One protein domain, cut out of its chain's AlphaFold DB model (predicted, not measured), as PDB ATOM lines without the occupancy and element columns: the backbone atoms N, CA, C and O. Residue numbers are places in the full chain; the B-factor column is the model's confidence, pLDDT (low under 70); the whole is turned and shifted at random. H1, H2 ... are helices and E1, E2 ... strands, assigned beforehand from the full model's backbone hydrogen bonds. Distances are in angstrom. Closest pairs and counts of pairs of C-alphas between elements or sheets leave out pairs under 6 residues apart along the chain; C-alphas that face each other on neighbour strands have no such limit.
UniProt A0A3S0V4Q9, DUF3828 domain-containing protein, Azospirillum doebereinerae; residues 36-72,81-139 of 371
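This is residues 36 to 72 and 81 to 139 of the 371 residues of the protein "DUF3828 domain-containing protein" of Azospirillum doebereinerae (UniProt A0A3S0V4Q9). Two strongly strand-built layers lie face to face as a sandwich: a larger, strongly twisted sheet of E1, E2, E3, E4 and E5, and a smaller curled sheet of E6, E7, E8 and E9. The short helix H1 lies slantwise over a part of the larger sheet, chiefly over E2, on the face that is turned away from the smaller sheet. The printed part has 96 residues with one named helix and nine named strands, in the order H1, then E1 to E9, and the class is mostly strand. The larger sheet is branched at E3, and its neighbour pairs are antiparallel; the smaller runs E6, E7, E8, E9, all antiparallel. The whole is compact, with a radius of gyration of the C-alphas of 12.7 A and spans of 38 by 30 by 18 A.

In the larger sheet, E1 is residues 52 to 61, 23.3 A long, E2 is 64 to 71, 22.5 A, and E3 is 81 to 88, 22.0 A; C-alpha 52 is at (132.758, 143.658, 105.476). E4 is residues 94 to 96, 6.6 A, and E5 is 100 to 103, 10.3 A. In the smaller sheet, E6 is residues 109 to 111, 6.3 A, E7 is 114 to 117, 9.6 A, E8 is 127 to 132, 15.5 A, and E9 is 135 to 138, 10.1 A, ending with C-alpha 138 at (136.923, 154.250, 125.992). H1 is residues 36 to 44, 12.5 A, beginning with C-alpha 36 at (125.184, 128.886, 112.768).

E1 and E2 form an antiparallel hairpin, with N 56 and O 68 at 2.8 A. E3 lies on the other side of E2, antiparallel, with N 84 and O 69 at 2.8 A. On the side of E3 away from E2 are E4, with N 87 and O 95 at 2.8 A, and E5, with N 81 and O 102 at 2.7 A. E6, E7, E8 and E9 form a meander, each strand the antiparallel neighbour of the one before; N 111 and O 114 are at 2.8 A, N 115 and O 129 at 2.8 A, and N 130 and O 137 at 2.8 A. The two sheets form a sandwich, their facing parts 9.1 A centre to centre and their strands at 30 degrees. The closest C-alphas of E3 and E9, those of Phe 85 and Leu 136, are 7.0 A apart. H1 is on the larger sheet at a height of 9.6 A, over E2 and only just over E3, where 3 of its C-alphas fall; on the local plane it runs slantwise at 52 degrees to E2. In H1 every O i to N i+4 pair is within hydrogen-bond range.

The C-alphas farthest apart, those of Asp 91 and Asn 123, are 39.4 A from each other. Residues 73 to 80 are not printed, and C-alphas 72 and 81 are 8.4 A apart across this cut. Of the links printed whole, none is long. The mean pLDDT of the printed part is 73.2, and 30 residues are under 70, among them 47 to 53, 118 to 128 and 130 to 135.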
ATOM      1  N   ALA A  36     126.238 128.515 113.714       77.31
ATOM      2  CA  ALA A  36     125.184 128.886 112.768       77.31
ATOM      3  C   ALA A  36     124.307 130.048 113.275       77.31
ATOM      4  O   ALA A  36     123.953 130.940 112.506       77.31
ATOM      5  N   ASP A  37     123.985 130.075 114.575       76.38
ATOM      6  CA  ASP A  37     123.243 131.197 115.168       76.38
ATOM      7  C   ASP A  37     124.056 132.494 115.097       76.38
ATOM      8  O   ASP A  37     123.508 133.564 114.839       76.38
ATOM      9  N   PHE A  38     125.368 132.403 115.317       75.50
ATOM     10  CA  PHE A  38     126.270 133.543 115.247       75.50
ATOM     11  C   PHE A  38     126.415 134.068 113.816       75.50
ATOM     12  O   PHE A  38     126.348 135.275 113.611       75.50
ATOM     13  N   GLU A  39     126.537 133.184 112.824       76.44
ATOM     14  CA  GLU A  39     126.544 133.553 111.402       76.44
ATOM     15  C   GLU A  39     125.238 134.244 110.981       76.44
ATOM     16  O   GLU A  39     125.266 135.278 110.314       76.44
ATOM     17  N   ALA A  40     124.087 133.740 111.433       79.44
ATOM     18  CA  ALA A  40     122.797 134.378 111.172       79.44
ATOM     19  C   ALA A  40     122.696 135.771 111.821       79.44
ATOM     20  O   ALA A  40     122.186 136.714 111.217       79.44
ATOM     21  N   MET A  41     123.216 135.922 113.040       76.31
ATOM     22  CA  MET A  41     123.279 137.205 113.746       76.31
ATOM     23  C   MET A  41     124.246 138.197 113.097       76.31
ATOM     24  O   MET A  41     123.960 139.391 113.046       76.31
ATOM     25  N   ALA A  42     125.376 137.709 112.588       73.06
ATOM     26  CA  ALA A  42     126.335 138.480 111.811       73.06
ATOM     27  C   ALA A  42     125.713 139.021 110.515       73.06
ATOM     28  O   ALA A  42     125.895 140.195 110.185       73.06
ATOM     29  N   ALA A  43     124.940 138.190 109.813       80.19
ATOM     30  CA  ALA A  43     124.226 138.591 108.608       80.19
ATOM     31  C   ALA A  43     123.173 139.679 108.885       80.19
ATOM     32  O   ALA A  43     123.106 140.659 108.148       80.19
ATOM     33  N   ASP A  44     122.416 139.572 109.985       79.56
ATOM     34  CA  ASP A  44     121.386 140.555 110.372       79.56
ATOM     35  C   ASP A  44     121.954 141.968 110.598       79.56
ATOM     36  O   ASP A  44     121.283 142.975 110.379       79.56
ATOM     37  N   VAL A  45     123.228 142.064 110.993       74.12
ATOM     38  CA  VAL A  45     123.912 143.347 111.202       74.12
ATOM     39  C   VAL A  45     124.727 143.802 109.988       74.12
ATOM     40  O   VAL A  45     125.501 144.755 110.104       74.12
ATOM     41  N   GLY A  46     124.550 143.158 108.832       70.62
ATOM     42  CA  GLY A  46     125.249 143.466 107.581       70.62
ATOM     43  C   GLY A  46     126.720 143.054 107.581       70.62
ATOM     44  O   GLY A  46     127.436 143.324 106.627       70.62
ATOM     45  N   ALA A  47     127.210 142.378 108.623       65.31
ATOM     46  CA  ALA A  47     128.617 141.994 108.713       65.31
ATOM     47  C   ALA A  47     128.992 140.822 107.782       65.31
ATOM     48  O   ALA A  47     130.168 140.491 107.681       65.31
ATOM     49  N   ALA A  48     128.004 140.210 107.118       59.31
ATOM     50  CA  ALA A  48     128.194 139.185 106.092       59.31
ATOM     51  C   ALA A  48     128.215 139.742 104.652       59.31
ATOM     52  O   ALA A  48     128.427 138.970 103.719       59.31
ATOM     53  N   ASP A  49     127.989 141.047 104.457       63.38
ATOM     54  CA  ASP A  49     128.074 141.669 103.131       63.38
ATOM     55  C   ASP A  49     129.526 141.618 102.619       63.38
ATOM     56  O   ASP A  49     130.460 141.773 103.406       63.38
ATOM     57  N   GLU A  50     129.739 141.437 101.308       54.94
ATOM     58  CA  GLU A  50     131.081 141.336 100.683       54.94
ATOM     59  C   GLU A  50     131.997 142.544 100.982       54.94
ATOM     60  O   GLU A  50     133.220 142.458 100.844       54.94
ATOM     61  N   GLU A  51     131.414 143.661 101.425       55.84
ATOM     62  CA  GLU A  51     132.105 144.876 101.855       55.84
ATOM     63  C   GLU A  51     132.661 144.804 103.290       55.84
ATOM     64  O   GLU A  51     133.497 145.623 103.654       55.84
ATOM     65  N   ASN A  52     132.247 143.845 104.119       55.19
ATOM     66  CA  ASN A  52     132.758 143.658 105.476       55.19
ATOM     67  C   ASN A  52     133.738 142.483 105.496       55.19
ATOM     68  O   ASN A  52     133.374 141.312 105.433       55.19
ATOM     69  N   HIS A  53     135.029 142.794 105.561       61.41
ATOM     70  CA  HIS A  53     136.070 141.779 105.573       61.41
ATOM     71  C   HIS A  53     136.345 141.376 107.022       61.41
ATOM     72  O   HIS A  53     136.854 142.173 107.780       61.41
ATOM     73  N   GLY A  54     136.062 140.137 107.420       70.06
ATOM     74  CA  GLY A  54     136.523 139.578 108.699       70.06
ATOM     75  C   GLY A  54     135.745 140.007 109.953       70.06
ATOM     76  O   GLY A  54     135.371 141.162 110.158       70.06
ATOM     77  N   MET A  55     135.548 139.034 110.840       76.69
ATOM     78  CA  MET A  55     134.850 139.183 112.111       76.69
ATOM     79  C   MET A  55     135.676 138.564 113.236       76.69
ATOM     80  O   MET A  55     136.324 137.540 113.044       76.69
ATOM     81  N   GLU A  56     135.618 139.180 114.409       82.94
ATOM     82  CA  GLU A  56     136.263 138.722 115.634       82.94
ATOM     83  C   GLU A  56     135.216 138.521 116.737       82.94
ATOM     84  O   GLU A  56     134.250 139.286 116.852       82.94
ATOM     85  N   GLY A  57     135.419 137.488 117.557       79.06
ATOM     86  CA  GLY A  57     134.445 136.991 118.532       79.06
ATOM     87  C   GLY A  57     133.913 135.601 118.151       79.06
ATOM     88  O   GLY A  57     134.547 134.911 117.350       79.06
ATOM     89  N   PRO A  58     132.778 135.159 118.722       82.75
ATOM     90  CA  PRO A  58     131.980 135.825 119.754       82.75
ATOM     91  C   PRO A  58     132.684 135.891 121.118       82.75
ATOM     92  O   PRO A  58     133.345 134.944 121.541       82.75
ATOM     93  N   TRP A  59     132.471 136.981 121.860       80.88
ATOM     94  CA  TRP A  59     132.866 137.087 123.270       80.88
ATOM     95  C   TRP A  59     131.638 137.225 124.169       80.88
ATOM     96  O   TRP A  59     130.821 138.124 123.979       80.88
ATOM     97  N   ALA A  60     131.516 136.360 125.177       78.31
ATOM     98  CA  ALA A  60     130.469 136.473 126.192       78.31
ATOM     99  C   ALA A  60     130.856 137.530 127.240       78.31
ATOM    100  O   ALA A  60     131.788 137.310 128.015       78.31
ATOM    101  N   LEU A  61     130.137 138.657 127.284       73.88
ATOM    102  CA  LEU A  61     130.301 139.709 128.296       73.88
ATOM    103  C   LEU A  61     128.980 139.938 129.063       73.88
ATOM    104  O   LEU A  61     127.921 139.462 128.648       73.88
ATOM    105  N   PRO A  62     128.983 140.683 130.188       71.25
ATOM    106  CA  PRO A  62     127.741 141.043 130.863       71.25
ATOM    107  C   PRO A  62     126.757 141.743 129.919       71.25
ATOM    108  O   PRO A  62     127.093 142.727 129.259       71.25
ATOM    109  N   GLY A  63     125.526 141.236 129.879       75.06
ATOM    110  CA  GLY A  63     124.448 141.794 129.062       75.06
ATOM    111  C   GLY A  63     124.357 141.248 127.636       75.06
ATOM    112  O   GLY A  63     123.425 141.633 126.936       75.06
ATOM    113  N   GLY A  64     125.255 140.355 127.198       82.50
ATOM    114  CA  GLY A  64     125.114 139.713 125.891       82.50
ATOM    115  C   GLY A  64     126.404 139.185 125.267       82.50
ATOM    116  O   GLY A  64     127.465 139.146 125.887       82.50
ATOM    117  N   VAL A  65     126.303 138.809 123.998       80.38
ATOM    118  CA  VAL A  65     127.431 138.342 123.182       80.38
ATOM    119  C   VAL A  65     127.904 139.462 122.287       80.38
ATOM    120  O   VAL A  65     127.087 140.176 121.719       80.38
ATOM    121  N   ILE A  66     129.215 139.631 122.167       81.56
ATOM    122  CA  ILE A  66     129.802 140.693 121.360       81.56
ATOM    123  C   ILE A  66     130.571 140.128 120.184       81.56
ATOM    124  O   ILE A  66     131.328 139.169 120.329       81.56
ATOM    125  N   ALA A  67     130.403 140.796 119.050       82.88
ATOM    126  CA  ALA A  67     131.237 140.652 117.871       82.88
ATOM    127  C   ALA A  67     131.865 142.000 117.517       82.88
ATOM    128  O   ALA A  67     131.275 143.060 117.759       82.88
ATOM    129  N   ALA A  68     133.047 141.950 116.914       82.94
ATOM    130  CA  ALA A  68     133.636 143.080 116.220       82.94
ATOM    131  C   ALA A  68     133.792 142.725 114.743       82.94
ATOM    132  O   ALA A  68     134.274 141.646 114.417       82.94
ATOM    133  N   TYR A  69     133.411 143.628 113.854       81.88
ATOM    134  CA  TYR A  69     133.671 143.493 112.422       81.88
ATOM    135  C   TYR A  69     134.269 144.790 111.900       81.88
ATOM    136  O   TYR A  69     134.144 145.839 112.536       81.88
ATOM    137  N   TRP A  70     134.934 144.731 110.755       79.31
ATOM    138  CA  TRP A  70     135.457 145.923 110.101       79.31
ATOM    139  C   TRP A  70     135.027 145.959 108.631       79.31
ATOM    140  O   TRP A  70     134.910 144.926 107.977       79.31
ATOM    141  N   GLY A  71     134.722 147.165 108.148       72.19
ATOM    142  CA  GLY A  71     134.267 147.403 106.776       72.19
ATOM    143  C   GLY A  71     135.402 147.614 105.780       72.19
ATOM    144  O   GLY A  71     136.568 147.721 106.166       72.19
ATOM    145  N   GLN A  72     135.048 147.690 104.496       57.91
ATOM    146  CA  GLN A  72     135.986 147.670 103.382       57.91
ATOM    147  C   GLN A  72     137.043 148.765 103.506       57.91
ATOM    148  O   GLN A  72     136.774 149.967 103.538       57.91
ATOM    149  N   LYS A  81     142.113 149.806 110.195       80.00
ATOM    150  CA  LYS A  81     140.776 149.196 110.159       80.00
ATOM    151  C   LYS A  81     139.807 149.950 111.070       80.00
ATOM    152  O   LYS A  81     140.170 150.308 112.190       80.00
ATOM    153  N   GLY A  82     138.574 150.168 110.616       80.94
ATOM    154  CA  GLY A  82     137.481 150.694 111.441       80.94
ATOM    155  C   GLY A  82     136.674 149.559 112.067       80.94
ATOM    156  O   GLY A  82     135.834 148.969 111.396       80.94
ATOM    157  N   TRP A  83     136.918 149.257 113.340       82.56
ATOM    158  CA  TRP A  83     136.223 148.201 114.072       82.56
ATOM    159  C   TRP A  83     134.880 148.685 114.603       82.56
ATOM    160  O   TRP A  83     134.824 149.580 115.442       82.56
ATOM    161  N   THR A  84     133.797 148.060 114.163       81.81
ATOM    162  CA  THR A  84     132.455 148.274 114.700       81.81
ATOM    163  C   THR A  84     132.098 147.128 115.629       81.81
ATOM    164  O   THR A  84     132.223 145.960 115.269       81.81
ATOM    165  N   PHE A  85     131.633 147.466 116.828       86.06
ATOM    166  CA  PHE A  85     131.272 146.487 117.844       86.06
ATOM    167  C   PHE A  85     129.762 146.381 117.988       86.06
ATOM    168  O   PHE A  85     129.067 147.397 118.072       86.06
ATOM    169  N   VAL A  86     129.258 145.156 118.073       84.44
ATOM    170  CA  VAL A  86     127.836 144.881 118.286       84.44
ATOM    171  C   VAL A  86     127.671 143.981 119.494       84.44
ATOM    172  O   VAL A  86     128.374 142.983 119.604       84.44
ATOM    173  N   GLN A  87     126.735 144.328 120.377       86.12
ATOM    174  CA  GLN A  87     126.263 143.465 121.453       86.12
ATOM    175  C   GLN A  87     124.884 142.893 121.103       86.12
ATOM    176  O   GLN A  87     123.924 143.641 120.917       86.12
ATOM    177  N   PHE A  88     124.794 141.569 121.072       84.75
ATOM    178  CA  PHE A  88     123.568 140.786 120.955       84.75
ATOM    179  C   PHE A  88     123.048 140.461 122.354       84.75
ATOM    180  O   PHE A  88     123.714 139.759 123.122       84.75
ATOM    181  N   GLN A  89     121.879 140.982 122.705       83.06
ATOM    182  CA  GLN A  89     121.279 140.807 124.022       83.06
ATOM    183  C   GLN A  89     120.425 139.529 124.088       83.06
ATOM    184  O   GLN A  89     119.920 139.060 123.062       83.06
ATOM    185  N   PRO A  90     120.235 138.939 125.285       77.69
ATOM    186  CA  PRO A  90     119.421 137.733 125.447       77.69
ATOM    187  C   PRO A  90     117.971 137.891 124.967       77.69
ATOM    188  O   PRO A  90     117.388 136.924 124.484       77.69
ATOM    189  N   ASP A  91     117.419 139.103 125.056       80.19
ATOM    190  CA  ASP A  91     116.064 139.457 124.616       80.19
ATOM    191  C   ASP A  91     115.927 139.621 123.089       80.19
ATOM    192  O   ASP A  91     114.840 139.902 122.585       80.19
ATOM    193  N   GLY A  92     117.022 139.433 122.345       79.50
ATOM    194  CA  GLY A  92     117.071 139.571 120.894       79.50
ATOM    195  C   GLY A  92     117.360 140.988 120.402       79.50
ATOM    196  O   GLY A  92     117.482 141.172 119.192       79.50
ATOM    197  N   GLN A  93     117.505 141.984 121.286       82.75
ATOM    198  CA  GLN A  93     117.936 143.319 120.875       82.75
ATOM    199  C   GLN A  93     119.415 143.328 120.486       82.75
ATOM    200  O   GLN A  93     120.251 142.638 121.075       82.75
ATOM    201  N   THR A  94     119.760 144.170 119.514       82.69
ATOM    202  CA  THR A  94     121.142 144.418 119.107       82.69
ATOM    203  C   THR A  94     121.508 145.870 119.373       82.69
ATOM    204  O   THR A  94     120.760 146.796 119.061       82.69
ATOM    205  N   LYS A  95     122.674 146.087 119.982       83.25
ATOM    206  CA  LYS A  95     123.230 147.424 120.202       83.25
ATOM    207  C   LYS A  95     124.549 147.558 119.467       83.25
ATOM    208  O   LYS A  95     125.481 146.795 119.708       83.25
ATOM    209  N   ARG A  96     124.619 148.536 118.568       82.94
ATOM    210  CA  ARG A  96     125.820 148.865 117.799       82.94
ATOM    211  C   ARG A  96     126.559 150.020 118.470       82.94
ATOM    212  O   ARG A  96     125.944 150.998 118.884       82.94
ATOM    213  N   SER A  97     127.873 149.886 118.576       79.38
ATOM    214  CA  SER A  97     128.771 150.948 119.035       79.38
ATOM    215  C   SER A  97     129.296 151.754 117.850       79.38
ATOM    216  O   SER A  97     129.234 151.296 116.710       79.38
ATOM    217  N   GLU A  98     129.842 152.936 118.118       76.62
ATOM    218  CA  GLU A  98     130.576 153.703 117.108       76.62
ATOM    219  C   GLU A  98     131.810 152.927 116.615       76.62
ATOM    220  O   GLU A  98     132.387 152.116 117.347       76.62
ATOM    221  N   SER A  99     132.205 153.158 115.360       79.00
ATOM    222  CA  SER A  99     133.381 152.517 114.769       79.00
ATOM    223  C   SER A  99     134.673 153.096 115.353       79.00
ATOM    224  O   SER A  99     134.858 154.311 115.402       79.00
ATOM    225  N   VAL A 100     135.601 152.226 115.748       75.19
ATOM    226  CA  VAL A 100     136.897 152.586 116.332       75.19
ATOM    227  C   VAL A 100     138.021 152.259 115.353       75.19
ATOM    228  O   VAL A 100     138.231 151.100 114.997       75.19
ATOM    229  N   SER A 101     138.786 153.267 114.934       78.00
ATOM    230  CA  SER A 101     139.929 153.074 114.033       78.00
ATOM    231  C   SER A 101     141.164 152.537 114.770       78.00
ATOM    232  O   SER A 101     141.664 153.170 115.702       78.00
ATOM    233  N   ALA A 102     141.713 151.415 114.308       76.75
ATOM    234  CA  ALA A 102     142.938 150.787 114.812       76.75
ATOM    235  C   ALA A 102     143.894 150.448 113.655       76.75
ATOM    236  O   ALA A 102     143.417 150.266 112.539       76.75
ATOM    237  N   PRO A 103     145.219 150.346 113.864       78.88
ATOM    238  CA  PRO A 103     146.143 149.876 112.832       78.88
ATOM    239  C   PRO A 103     145.754 148.499 112.277       78.88
ATOM    240  O   PRO A 103     145.208 147.672 113.001       78.88
ATOM    241  N   ASP A 104     146.071 148.226 111.012       78.69
ATOM    242  CA  ASP A 104     145.661 146.990 110.318       78.69
ATOM    243  C   ASP A 104     146.133 145.688 111.004       78.69
ATOM    244  O   ASP A 104     145.447 144.664 110.985       78.69
ATOM    245  N   ASN A 105     147.279 145.742 111.686       79.31
ATOM    246  CA  ASN A 105     147.837 144.621 112.444       79.31
ATOM    247  C   ASN A 105     147.259 144.464 113.865       79.31
ATOM    248  O   ASN A 105     147.708 143.593 114.612       79.31
ATOM    249  N   GLN A 106     146.311 145.314 114.269       80.06
ATOM    250  CA  GLN A 106     145.676 145.270 115.582       80.06
ATOM    251  C   GLN A 106     144.297 144.627 115.489       80.06
ATOM    252  O   GLN A 106     143.425 145.062 114.738       80.06
ATOM    253  N   VAL A 107     144.112 143.605 116.318       81.94
ATOM    254  CA  VAL A 107     142.872 142.844 116.447       81.94
ATOM    255  C   VAL A 107     142.318 143.076 117.856       81.94
ATOM    256  O   VAL A 107     143.092 142.960 118.816       81.94
ATOM    257  N   PRO A 108     141.024 143.413 118.016       83.12
ATOM    258  CA  PRO A 108     140.404 143.543 119.324       83.12
ATOM    259  C   PRO A 108     140.553 142.249 120.126       83.12
ATOM    260  O   PRO A 108     140.292 141.160 119.625       83.12
ATOM    261  N   LYS A 109     140.959 142.359 121.393       80.81
ATOM    262  CA  LYS A 109     141.058 141.212 122.306       80.81
ATOM    263  C   LYS A 109     140.171 141.423 123.516       80.81
ATOM    264  O   LYS A 109     140.347 142.397 124.245       80.81
ATOM    265  N   ALA A 110     139.260 140.493 123.771       74.31
ATOM    266  CA  ALA A 110     138.515 140.484 125.019       74.31
ATOM    267  C   ALA A 110     139.412 140.023 126.180       74.31
ATOM    268  O   ALA A 110     140.036 138.963 126.116       74.31
ATOM    269  N   ILE A 111     139.469 140.817 127.249       69.06
ATOM    270  CA  ILE A 111     140.140 140.484 128.509       69.06
ATOM    271  C   ILE A 111     139.149 140.747 129.646       69.06
ATOM    272  O   ILE A 111     138.892 141.889 130.030       69.06
ATOM    273  N   GLY A 112     138.557 139.678 130.181       73.06
ATOM    274  CA  GLY A 112     137.489 139.788 131.175       73.06
ATOM    275  C   GLY A 112     136.257 140.485 130.593       73.06
ATOM    276  O   GLY A 112     135.637 139.957 129.682       73.06
ATOM    277  N   GLN A 113     135.909 141.662 131.125       67.19
ATOM    278  CA  GLN A 113     134.771 142.484 130.670       67.19
ATOM    279  C   GLN A 113     135.174 143.638 129.736       67.19
ATOM    280  O   GLN A 113     134.335 144.464 129.377       67.19
ATOM    281  N   ALA A 114     136.454 143.726 129.375       68.62
ATOM    282  CA  ALA A 114     136.993 144.802 128.560       68.62
ATOM    283  C   ALA A 114     137.429 144.294 127.184       68.62
ATOM    284  O   ALA A 114     137.857 143.151 127.033       68.62
ATOM    285  N   ILE A 115     137.373 145.183 126.196       73.50
ATOM    286  CA  ILE A 115     137.998 145.004 124.892       73.50
ATOM    287  C   ILE A 115     139.279 145.834 124.869       73.50
ATOM    288  O   ILE A 115     139.266 147.042 125.088       73.50
ATOM    289  N   HIS A 116     140.397 145.179 124.595       72.06
ATOM    290  CA  HIS A 116     141.668 145.835 124.345       72.06
ATOM    291  C   HIS A 116     141.820 146.065 122.849       72.06
ATOM    292  O   HIS A 116     141.789 145.114 122.065       72.06
ATOM    293  N   LEU A 117     142.000 147.325 122.468       75.50
ATOM    294  CA  LEU A 117     142.253 147.733 121.093       75.50
ATOM    295  C   LEU A 117     143.238 148.902 121.111       75.50
ATOM    296  O   LEU A 117     143.110 149.807 121.928       75.50
ATOM    297  N   ASN A 118     144.232 148.890 120.228       68.88
ATOM    298  CA  ASN A 118     145.181 149.996 120.114       68.88
ATOM    299  C   ASN A 118     144.695 150.908 118.984       68.88
ATOM    300  O   ASN A 118     144.671 150.477 117.832       68.88
ATOM    301  N   GLY A 119     144.275 152.135 119.290       62.81
ATOM    302  CA  GLY A 119     143.764 153.058 118.276       62.81
ATOM    303  C   GLY A 119     144.869 153.602 117.363       62.81
ATOM    304  O   GLY A 119     146.025 153.730 117.773       62.81
ATOM    305  N   ALA A 120     144.521 153.976 116.126       52.53
ATOM    306  CA  ALA A 120     145.482 154.508 115.146       52.53
ATOM    307  C   ALA A 120     146.166 155.814 115.613       52.53
ATOM    308  O   ALA A 120     147.308 156.086 115.256       52.53
ATOM    309  N   ASN A 121     145.500 156.578 116.484       54.34
ATOM    310  CA  ASN A 121     145.956 157.889 116.957       54.34
ATOM    311  C   ASN A 121     146.709 157.822 118.302       54.34
ATOM    312  O   ASN A 121     146.961 158.853 118.922       54.34
ATOM    313  N   GLU A 122     147.022 156.624 118.809       52.31
ATOM    314  CA  GLU A 122     147.430 156.437 120.211       52.31
ATOM    315  C   GLU A 122     148.939 156.248 120.429       52.31
ATOM    316  O   GLU A 122     149.356 155.844 121.515       52.31
ATOM    317  N   ASN A 123     149.786 156.561 119.440       56.22
ATOM    318  CA  ASN A 123     151.253 156.426 119.531       56.22
ATOM    319  C   ASN A 123     151.705 155.033 120.030       56.22
ATOM    320  O   ASN A 123     152.673 154.915 120.782       56.22
ATOM    321  N   GLY A 124     150.968 153.974 119.673       53.25
ATOM    322  CA  GLY A 124     151.246 152.601 120.111       53.25
ATOM    323  C   GLY A 124     150.855 152.281 121.561       53.25
ATOM    324  O   GLY A 124     151.200 151.209 122.057       53.25
ATOM    325  N   ARG A 125     150.140 153.169 122.263       53.16
ATOM    326  CA  ARG A 125     149.570 152.869 123.585       53.16
ATOM    327  C   ARG A 125     148.277 152.075 123.432       53.16
ATOM    328  O   ARG A 125     147.448 152.392 122.590       53.16
ATOM    329  N   SER A 126     148.106 151.060 124.274       52.44
ATOM    330  CA  SER A 126     146.865 150.289 124.331       52.44
ATOM    331  C   SER A 126     145.780 151.063 125.063       52.44
ATOM    332  O   SER A 126     146.008 151.496 126.198       52.44
ATOM    333  N   SER A 127     144.615 151.236 124.432       62.88
ATOM    334  CA  SER A 127     143.416 151.729 125.100       62.88
ATOM    335  C   SER A 127     142.527 150.566 125.524       62.88
ATOM    336  O   SER A 127     142.325 149.576 124.819       62.88
ATOM    337  N   VAL A 128     142.018 150.684 126.746       63.34
ATOM    338  CA  VAL A 128     141.031 149.759 127.293       63.34
ATOM    339  C   VAL A 128     139.662 150.329 126.964       63.34
ATOM    340  O   VAL A 128     139.393 151.495 127.252       63.34
ATOM    341  N   TRP A 129     138.804 149.511 126.375       72.38
ATOM    342  CA  TRP A 129     137.432 149.851 126.037       72.38
ATOM    343  C   TRP A 129     136.483 148.961 126.831       72.38
ATOM    344  O   TRP A 129     136.771 147.790 127.080       72.38
ATOM    345  N   MET A 130     135.352 149.504 127.263       69.62
ATOM    346  CA  MET A 130     134.364 148.775 128.054       69.62
ATOM    347  C   MET A 130     132.964 149.045 127.533       69.62
ATOM    348  O   MET A 130     132.644 150.171 127.157       69.62
ATOM    349  N   PHE A 131     132.112 148.026 127.563       66.69
ATOM    350  CA  PHE A 131     130.696 148.212 127.285       66.69
ATOM    351  C   PHE A 131     130.010 148.869 128.481       66.69
ATOM    352  O   PHE A 131     130.033 148.346 129.595       66.69
ATOM    353  N   GLN A 132     129.388 150.018 128.242       64.19
ATOM    354  CA  GLN A 132     128.526 150.718 129.188       64.19
ATOM    355  C   GLN A 132     127.150 150.862 128.545       64.19
ATOM    356  O   GLN A 132     127.032 151.399 127.443       64.19
ATOM    357  N   ASP A 133     126.118 150.334 129.203       68.12
ATOM    358  CA  ASP A 133     124.735 150.320 128.701       68.12
ATOM    359  C   ASP A 133     124.585 149.677 127.305       68.12
ATOM    360  O   ASP A 133     123.671 149.989 126.535       68.12
ATOM    361  N   GLY A 134     125.494 148.748 126.993       65.50
ATOM    362  CA  GLY A 134     125.587 148.024 125.727       65.50
ATOM    363  C   GLY A 134     126.241 148.783 124.573       65.50
ATOM    364  O   GLY A 134     126.136 148.354 123.429       65.50
ATOM    365  N   VAL A 135     126.949 149.874 124.868       69.62
ATOM    366  CA  VAL A 135     127.771 150.618 123.906       69.62
ATOM    367  C   VAL A 135     129.228 150.594 124.362       69.62
ATOM    368  O   VAL A 135     129.514 150.874 125.527       69.62
ATOM    369  N   LEU A 136     130.154 150.260 123.463       72.81
ATOM    370  CA  LEU A 136     131.588 150.290 123.734       72.81
ATOM    371  C   LEU A 136     132.058 151.742 123.902       72.81
ATOM    372  O   LEU A 136     131.851 152.578 123.028       72.81
ATOM    373  N   ARG A 137     132.706 152.034 125.029       73.44
ATOM    374  CA  ARG A 137     133.278 153.345 125.357       73.44
ATOM    375  C   ARG A 137     134.725 153.197 125.789       73.44
ATOM    376  O   ARG A 137     135.104 152.186 126.384       73.44
ATOM    377  N   LYS A 138     135.536 154.219 125.530       69.81
ATOM    378  CA  LYS A 138     136.923 154.250 125.992       69.81
ATOM    379  C   LYS A 138     136.928 154.354 127.518       69.81
ATOM    380  O   LYS A 138     136.306 155.252 128.076       69.81
ATOM    381  N   ALA A 139     137.646 153.474 128.212       60.84
ATOM    382  CA  ALA A 139     137.687 153.450 129.679       60.84
ATOM    383  C   ALA A 139     138.301 154.724 130.296       60.84
ATOM    384  O   ALA A 139     138.214 154.921 131.503       60.84
TER     385      ALA A 139